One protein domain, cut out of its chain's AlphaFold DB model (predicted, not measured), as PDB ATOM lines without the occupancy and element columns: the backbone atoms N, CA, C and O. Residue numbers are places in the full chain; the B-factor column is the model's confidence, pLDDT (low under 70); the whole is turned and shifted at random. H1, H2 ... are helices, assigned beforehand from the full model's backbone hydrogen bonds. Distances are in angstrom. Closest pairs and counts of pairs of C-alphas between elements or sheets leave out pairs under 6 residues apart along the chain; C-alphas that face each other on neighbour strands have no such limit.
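Overview. This is residues 2 to 57 of the 168 residues of an uncharacterized protein of Planctomycetes bacterium (UniProt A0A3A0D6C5). Two helices, H1 and H3, run the same way nearly side by side, with H3 beside only the first part of H1, while a third helix, H2, sits by itself at the far end of the long axis from the last residue of H1. A link of residues 18 to 27 runs back along the length of the domain from H1 to H2, and after H3 a tail of residues 51 to 57 turns back. The printed part has 56 residues with three named helices, in the order H1, H2, H3, and no named strand; the class is all helix. It is compact, with a radius of gyration of the C-alphas of 11.2 A, and elongated in outline, spanning 33 by 21 by 16 A.

Arrangement. Start at the first helix, H1, residues 4 to 17, and then turn to H3, residues 43 to 50. They touch, with 4 pairs of C-alphas within 8 A, and H1 does so with residues 4 to 8 alone. Their closest C-alphas are those of Pro 4 and Val 45, 6.0 A apart. The two lines stand at a shallow tilt of 18 degrees, run the same way, and lie 12.4 A apart from centre to centre. Between them in the chain comes H2, residues 28 to 36, which touches no helix: it is apart from H1 and apart from H3. Look along the backbone and you will find every O i to N i+4 pair within hydrogen-bond range in H1, H2 and H3.

Along the chain. Find C-alpha 4 at (-51.520, -28.027, 246.797); from there H1 runs 14 residues, Pro 4 to His 17, covering 19.9 A to C-alpha 17 at (-41.056, -43.682, 253.347). Next find C-alpha 28 at (-37.777, -14.760, 247.813), where H2 begins; it goes from Pro 28 to Ala 36, 12.4 A from first to last C-alpha. H3 goes from Asp 43 to Ala 50, 10.4 A, and its last C-alpha is at (-40.619, -24.679, 254.439).

Size, cuts and confidence. The C-alphas farthest apart are those of His 17 and Ala 36, 33.1 A, the last residues of H1 and H2. From C-alpha 2 to C-alpha 57, the first and last printed, the distance is 19.5 A. Residues 2 to 57 are printed without a cut, out of a full chain of 168 residues. Both links are short: 10 residues stand between H1 and H2, and 6 between H2 and H3. Read the B-factor column for the model's confidence: the mean pLDDT of the printed part is 92.4, and no printed residue is under 70.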
ATOM      1  N   THR A   2     -50.687 -24.622 240.184       73.19
ATOM      2  CA  THR A   2     -50.127 -25.485 241.232       73.19
ATOM      3  C   THR A   2     -51.268 -26.225 241.944       73.19
ATOM      4  O   THR A   2     -52.351 -25.662 242.096       73.19
ATOM      5  N   ARG A   3     -51.073 -27.499 242.314       87.38
ATOM      6  CA  ARG A   3     -52.074 -28.352 242.986       87.38
ATOM      7  C   ARG A   3     -51.605 -28.668 244.412       87.38
ATOM      8  O   ARG A   3     -50.856 -29.632 244.571       87.38
ATOM      9  N   PRO A   4     -52.002 -27.867 245.423       89.81
ATOM     10  CA  PRO A   4     -51.520 -28.027 246.797       89.81
ATOM     11  C   PRO A   4     -51.775 -29.425 247.367       89.81
ATOM     12  O   PRO A   4     -50.891 -30.004 247.983       89.81
ATOM     13  N   ASP A   5     -52.923 -30.026 247.050       92.19
ATOM     14  CA  ASP A   5     -53.294 -31.373 247.495       92.19
ATOM     15  C   ASP A   5     -52.333 -32.468 246.996       92.19
ATOM     16  O   ASP A   5     -52.025 -33.418 247.717       92.19
ATOM     17  N   LEU A   6     -51.809 -32.326 245.771       93.88
ATOM     18  CA  LEU A   6     -50.819 -33.260 245.228       93.88
ATOM     19  C   LEU A   6     -49.436 -33.043 245.847       93.88
ATOM     20  O   LEU A   6     -48.710 -34.015 246.052       93.88
ATOM     21  N   ILE A   7     -49.079 -31.794 246.160       94.00
ATOM     22  CA  ILE A   7     -47.825 -31.463 246.848       94.00
ATOM     23  C   ILE A   7     -47.858 -32.020 248.273       94.00
ATOM     24  O   ILE A   7     -46.925 -32.706 248.680       94.00
ATOM     25  N   GLU A   8     -48.951 -31.814 249.004       94.62
ATOM     26  CA  GLU A   8     -49.137 -32.365 250.346       94.62
ATOM     27  C   GLU A   8     -49.014 -33.889 250.347       94.62
ATOM     28  O   GLU A   8     -48.250 -34.449 251.138       94.62
ATOM     29  N   LEU A   9     -49.697 -34.567 249.418       96.00
ATOM     30  CA  LEU A   9     -49.593 -36.014 249.258       96.00
ATOM     31  C   LEU A   9     -48.153 -36.454 248.962       96.00
ATOM     32  O   LEU A   9     -47.667 -37.398 249.587       96.00
ATOM     33  N   TYR A  10     -47.470 -35.775 248.038       96.12
ATOM     34  CA  TYR A  10     -46.089 -36.078 247.664       96.12
ATOM     35  C   TYR A  10     -45.135 -35.958 248.859       96.12
ATOM     36  O   TYR A  10     -44.402 -36.900 249.162       96.12
ATOM     37  N   LEU A  11     -45.199 -34.849 249.598       96.50
ATOM     38  CA  LEU A  11     -44.344 -34.603 250.761       96.50
ATOM     39  C   LEU A  11     -44.704 -35.502 251.946       96.50
ATOM     40  O   LEU A  11     -43.834 -35.882 252.730       96.50
ATOM     41  N   ARG A  12     -45.982 -35.862 252.107       96.56
ATOM     42  CA  ARG A  12     -46.415 -36.848 253.104       96.56
ATOM     43  C   ARG A  12     -45.820 -38.225 252.806       96.56
ATOM     44  O   ARG A  12     -45.250 -38.815 253.714       96.56
ATOM     45  N   LEU A  13     -45.891 -38.700 251.561       97.94
ATOM     46  CA  LEU A  13     -45.310 -39.989 251.155       97.94
ATOM     47  C   LEU A  13     -43.783 -39.996 251.274       97.94
ATOM     48  O   LEU A  13     -43.209 -40.973 251.748       97.94
ATOM     49  N   ALA A  14     -43.128 -38.897 250.898       97.50
ATOM     50  CA  ALA A  14     -41.686 -38.734 251.053       97.50
ATOM     51  C   ALA A  14     -41.253 -38.880 252.523       97.50
ATOM     52  O   ALA A  14     -40.307 -39.603 252.831       97.50
ATOM     53  N   ARG A  15     -42.001 -38.260 253.447       96.31
ATOM     54  CA  ARG A  15     -41.793 -38.403 254.897       96.31
ATOM     55  C   ARG A  15     -42.084 -39.818 255.392       96.31
ATOM     56  O   ARG A  15     -41.279 -40.374 256.126       96.31
ATOM     57  N   GLU A  16     -43.211 -40.396 254.985       97.50
ATOM     58  CA  GLU A  16     -43.657 -41.733 255.398       97.50
ATOM     59  C   GLU A  16     -42.645 -42.824 255.026       97.50
ATOM     60  O   GLU A  16     -42.370 -43.715 255.826       97.50
ATOM     61  N   HIS A  17     -42.054 -42.730 253.833       97.69
ATOM     62  CA  HIS A  17     -41.056 -43.682 253.347       97.69
ATOM     63  C   HIS A  17     -39.612 -43.273 253.630       97.69
ATOM     64  O   HIS A  17     -38.704 -44.041 253.319       97.69
ATOM     65  N   TRP A  18     -39.399 -42.089 254.205       96.00
ATOM     66  CA  TRP A  18     -38.074 -41.526 254.457       96.00
ATOM     67  C   TRP A  18     -37.201 -41.453 253.190       96.00
ATOM     68  O   TRP A  18     -36.012 -41.768 253.189       96.00
ATOM     69  N   ILE A  19     -37.828 -41.057 252.078       96.44
ATOM     70  CA  ILE A  19     -37.183 -40.857 250.778       96.44
ATOM     71  C   ILE A  19     -37.311 -39.371 250.443       96.44
ATOM     72  O   ILE A  19     -38.439 -38.879 250.362       96.44
ATOM     73  N   PRO A  20     -36.199 -38.644 250.243       96.12
ATOM     74  CA  PRO A  20     -36.247 -37.215 249.982       96.12
ATOM     75  C   PRO A  20     -36.976 -36.925 248.669       96.12
ATOM     76  O   PRO A  20     -36.763 -37.563 247.636       96.12
ATOM     77  N   ALA A  21     -37.862 -35.944 248.742       96.38
ATOM     78  CA  ALA A  21     -38.532 -35.341 247.615       96.38
ATOM     79  C   ALA A  21     -37.598 -34.328 246.951       96.38
ATOM     80  O   ALA A  21     -36.800 -33.673 247.619       96.38
ATOM     81  N   VAL A  22     -37.742 -34.147 245.638       94.75
ATOM     82  CA  VAL A  22     -37.060 -33.057 244.935       94.75
ATOM     83  C   VAL A  22     -37.779 -31.761 245.296       94.75
ATOM     84  O   VAL A  22     -38.783 -31.401 244.681       94.75
ATOM     85  N   VAL A  23     -37.288 -31.096 246.336       94.31
ATOM     86  CA  VAL A  23     -37.808 -29.831 246.860       94.31
ATOM     87  C   VAL A  23     -36.697 -28.798 246.816       94.31
ATOM     88  O   VAL A  23     -35.590 -29.071 247.270       94.31
ATOM     89  N   VAL A  24     -37.004 -27.619 246.278       93.31
ATOM     90  CA  VAL A  24     -36.101 -26.464 246.305       93.31
ATOM     91  C   VAL A  24     -36.317 -25.708 247.613       93.31
ATOM     92  O   VAL A  24     -37.465 -25.452 247.979       93.31
ATOM     93  N   GLU A  25     -35.243 -25.341 248.308       93.56
ATOM     94  CA  GLU A  25     -35.319 -24.410 249.432       93.56
ATOM     95  C   GLU A  25     -35.732 -23.027 248.910       93.56
ATOM     96  O   GLU A  25     -35.080 -22.427 248.048       93.56
ATOM     97  N   LEU A  26     -36.882 -22.536 249.370       91.38
ATOM     98  CA  LEU A  26     -37.505 -21.364 248.769       91.38
ATOM     99  C   LEU A  26     -36.938 -20.078 249.363       91.38
ATOM    100  O   LEU A  26     -37.210 -19.716 250.504       91.38
ATOM    101  N   THR A  27     -36.197 -19.344 248.536       90.88
ATOM    102  CA  THR A  27     -35.837 -17.948 248.782       90.88
ATOM    103  C   THR A  27     -36.880 -17.026 248.132       90.88
ATOM    104  O   THR A  27     -37.603 -17.457 247.225       90.88
ATOM    105  N   PRO A  28     -36.950 -15.738 248.521       91.31
ATOM    106  CA  PRO A  28     -37.777 -14.760 247.813       91.31
ATOM    107  C   PRO A  28     -37.493 -14.717 246.301       91.31
ATOM    108  O   PRO A  28     -38.424 -14.681 245.501       91.31
ATOM    109  N   GLU A  29     -36.222 -14.834 245.906       90.12
ATOM    110  CA  GLU A  29     -35.808 -14.884 244.500       90.12
ATOM    111  C   GLU A  29     -36.377 -16.112 243.770       90.12
ATOM    112  O   GLU A  29     -36.868 -15.999 242.646       90.12
ATOM    113  N   HIS A  30     -36.382 -17.289 244.408       90.56
ATOM    114  CA  HIS A  30     -36.994 -18.486 243.829       90.56
ATOM    115  C   HIS A  30     -38.496 -18.311 243.612       90.56
ATOM    116  O   HIS A  30     -39.002 -18.675 242.550       90.56
ATOM    117  N   ILE A  31     -39.201 -17.729 244.584       90.88
ATOM    118  CA  ILE A  31     -40.642 -17.476 244.491       90.88
ATOM    119  C   ILE A  31     -40.943 -16.540 243.313       90.88
ATOM    120  O   ILE A  31     -41.806 -16.850 242.487       90.88
ATOM    121  N   GLU A  32     -40.196 -15.441 243.185       91.19
ATOM    122  CA  GLU A  32     -40.332 -14.495 242.072       91.19
ATOM    123  C   GLU A  32     -40.036 -15.155 240.719       91.19
ATOM    124  O   GLU A  32     -40.825 -15.033 239.775       91.19
ATOM    125  N   ARG A  33     -38.939 -15.917 240.627       88.44
ATOM    126  CA  ARG A  33     -38.545 -16.649 239.414       88.44
ATOM    127  C   ARG A  33     -39.621 -17.644 238.979       88.44
ATOM    128  O   ARG A  33     -39.990 -17.663 237.805       88.44
ATOM    129  N   PHE A  34     -40.149 -18.453 239.896       87.06
ATOM    130  CA  PHE A  34     -41.187 -19.435 239.573       87.06
ATOM    131  C   PHE A  34     -42.510 -18.770 239.180       87.06
ATOM    132  O   PHE A  34     -43.149 -19.201 238.215       87.06
ATOM    133  N   ALA A  35     -42.887 -17.670 239.838       88.19
ATOM    134  CA  ALA A  35     -44.047 -16.877 239.442       88.19
ATOM    135  C   ALA A  35     -43.895 -16.320 238.014       88.19
ATOM    136  O   ALA A  35     -44.818 -16.452 237.206       88.19
ATOM    137  N   ALA A  36     -42.718 -15.782 237.667       89.19
ATOM    138  CA  ALA A  36     -42.411 -15.290 236.321       89.19
ATOM    139  C   ALA A  36     -42.442 -16.399 235.252       89.19
ATOM    140  O   ALA A  36     -42.787 -16.145 234.099       89.19
ATOM    141  N   GLN A  37     -42.145 -17.642 235.638       84.81
ATOM    142  CA  GLN A  37     -42.246 -18.832 234.784       84.81
ATOM    143  C   GLN A  37     -43.673 -19.412 234.698       84.81
ATOM    144  O   GLN A  37     -43.884 -20.453 234.078       84.81
ATOM    145  N   GLY A  38     -44.671 -18.753 235.297       84.94
ATOM    146  CA  GLY A  38     -46.072 -19.186 235.255       84.94
ATOM    147  C   GLY A  38     -46.431 -20.258 236.289       84.94
ATOM    148  O   GLY A  38     -47.481 -20.899 236.176       84.94
ATOM    149  N   VAL A  39     -45.589 -20.438 237.310       84.12
ATOM    150  CA  VAL A  39     -45.801 -21.347 238.443       84.12
ATOM    151  C   VAL A  39     -45.892 -20.529 239.739       84.12
ATOM    152  O   VAL A  39     -44.990 -20.578 240.573       84.12
ATOM    153  N   PRO A  40     -46.966 -19.736 239.934       85.75
ATOM    154  CA  PRO A  40     -47.171 -19.065 241.209       85.75
ATOM    155  C   PRO A  40     -47.372 -20.112 242.312       85.75
ATOM    156  O   PRO A  40     -48.103 -21.096 242.133       85.75
ATOM    157  N   MET A  41     -46.725 -19.891 243.450       86.25
ATOM    158  CA  MET A  41     -46.883 -20.712 244.646       86.25
ATOM    159  C   MET A  41     -47.736 -19.937 245.647       86.25
ATOM    160  O   MET A  41     -47.347 -18.831 246.017       86.25
ATOM    161  N   PRO A  42     -48.912 -20.454 246.032       89.31
ATOM    162  CA  PRO A  42     -49.679 -19.856 247.111       89.31
ATOM    163  C   PRO A  42     -48.975 -20.060 248.463       89.31
ATOM    164  O   PRO A  42     -48.142 -20.958 248.606       89.31
ATOM    165  N   ASP A  43     -49.314 -19.220 249.441       91.19
ATOM    166  CA  ASP A  43     -48.641 -19.171 250.747       91.19
ATOM    167  C   ASP A  43     -48.676 -20.517 251.488       91.19
ATOM    168  O   ASP A  43     -47.680 -20.922 252.079       91.19
ATOM    169  N   ASP A  44     -49.777 -21.266 251.376       91.44
ATOM    170  CA  ASP A  44     -49.930 -22.596 251.980       91.44
ATOM    171  C   ASP A  44     -48.911 -23.617 251.439       91.44
ATOM    172  O   ASP A  44     -48.372 -24.432 252.186       91.44
ATOM    173  N   VAL A  45     -48.595 -23.554 250.145       92.06
ATOM    174  CA  VAL A  45     -47.550 -24.370 249.519       92.06
ATOM    175  C   VAL A  45     -46.168 -23.927 249.990       92.06
ATOM    176  O   VAL A  45     -45.312 -24.780 250.215       92.06
ATOM    177  N   ILE A  46     -45.938 -22.622 250.147       93.06
ATOM    178  CA  ILE A  46     -44.656 -22.095 250.631       93.06
ATOM    179  C   ILE A  46     -44.394 -22.586 252.058       93.06
ATOM    180  O   ILE A  46     -43.321 -23.124 252.324       93.06
ATOM    181  N   GLU A  47     -45.383 -22.476 252.949       92.75
ATOM    182  CA  GLU A  47     -45.307 -22.981 254.325       92.75
ATOM    183  C   GLU A  47     -45.059 -24.495 254.356       92.75
ATOM    184  O   GLU A  47     -44.152 -24.977 255.033       92.75
ATOM    185  N   LEU A  48     -45.800 -25.251 253.543       93.19
ATOM    186  CA  LEU A  48     -45.656 -26.700 253.452       93.19
ATOM    187  C   LEU A  48     -44.251 -27.135 252.986       93.19
ATOM    188  O   LEU A  48     -43.730 -28.148 253.459       93.19
ATOM    189  N   LEU A  49     -43.643 -26.399 252.053       94.00
ATOM    190  CA  LEU A  49     -42.280 -26.654 251.584       94.00
ATOM    191  C   LEU A  49     -41.232 -26.210 252.610       94.00
ATOM    192  O   LEU A  49     -40.201 -26.871 252.740       94.00
ATOM    193  N   ALA A  50     -41.487 -25.133 253.357       93.19
ATOM    194  CA  ALA A  50     -40.619 -24.679 254.439       93.19
ATOM    195  C   ALA A  50     -40.508 -25.742 255.546       93.19
ATOM    196  O   ALA A  50     -39.392 -26.097 255.930       93.19
ATOM    197  N   ASP A  51     -41.639 -26.328 255.947       93.06
ATOM    198  CA  ASP A  51     -41.750 -27.345 257.006       93.06
ATOM    199  C   ASP A  51     -41.288 -28.755 256.588       93.06
ATOM    200  O   ASP A  51     -41.342 -29.707 257.379       93.06
ATOM    201  N   TYR A  52     -40.854 -28.937 255.341       95.44
ATOM    202  CA  TYR A  52     -40.402 -30.233 254.855       95.44
ATOM    203  C   TYR A  52     -39.075 -30.649 255.530       95.44
ATOM    204  O   TYR A  52     -38.075 -29.946 255.383       95.44
ATOM    205  N   PRO A  53     -39.032 -31.791 256.251       94.69
ATOM    206  CA  PRO A  53     -37.939 -32.091 257.175       94.69
ATOM    207  C   PRO A  53     -36.756 -32.830 256.541       94.69
ATOM    208  O   PRO A  53     -35.760 -33.028 257.222       94.69
ATOM    209  N   LEU A  54     -36.875 -33.309 255.301       96.62
ATOM    210  CA  LEU A  54     -35.805 -34.033 254.604       96.62
ATOM    211  C   LEU A  54     -34.983 -33.064 253.737       96.62
ATOM    212  O   LEU A  54     -35.435 -31.943 253.497       96.62
ATOM    213  N   PRO A  55     -33.791 -33.472 253.253       96.19
ATOM    214  CA  PRO A  55     -32.937 -32.616 252.440       96.19
ATOM    215  C   PRO A  55     -33.672 -31.944 251.284       96.19
ATOM    216  O   PRO A  55     -34.409 -32.591 250.538       96.19
ATOM    217  N   LYS A  56     -33.397 -30.652 251.120       96.00
ATOM    218  CA  LYS A  56     -33.813 -29.838 249.980       96.00
ATOM    219  C   LYS A  56     -32.585 -29.498 249.136       96.00
ATOM    220  O   LYS A  56     -31.456 -29.557 249.623       96.00
ATOM    221  N   VAL A  57     -32.812 -29.157 247.875       96.69
ATOM    222  CA  VAL A  57     -31.785 -28.592 246.994       96.69
ATOM    223  C   VAL A  57     -31.864 -27.068 247.031       96.69
ATOM    224  O   VAL A  57     -32.947 -26.511 247.197       96.69
TER     225      VAL A  57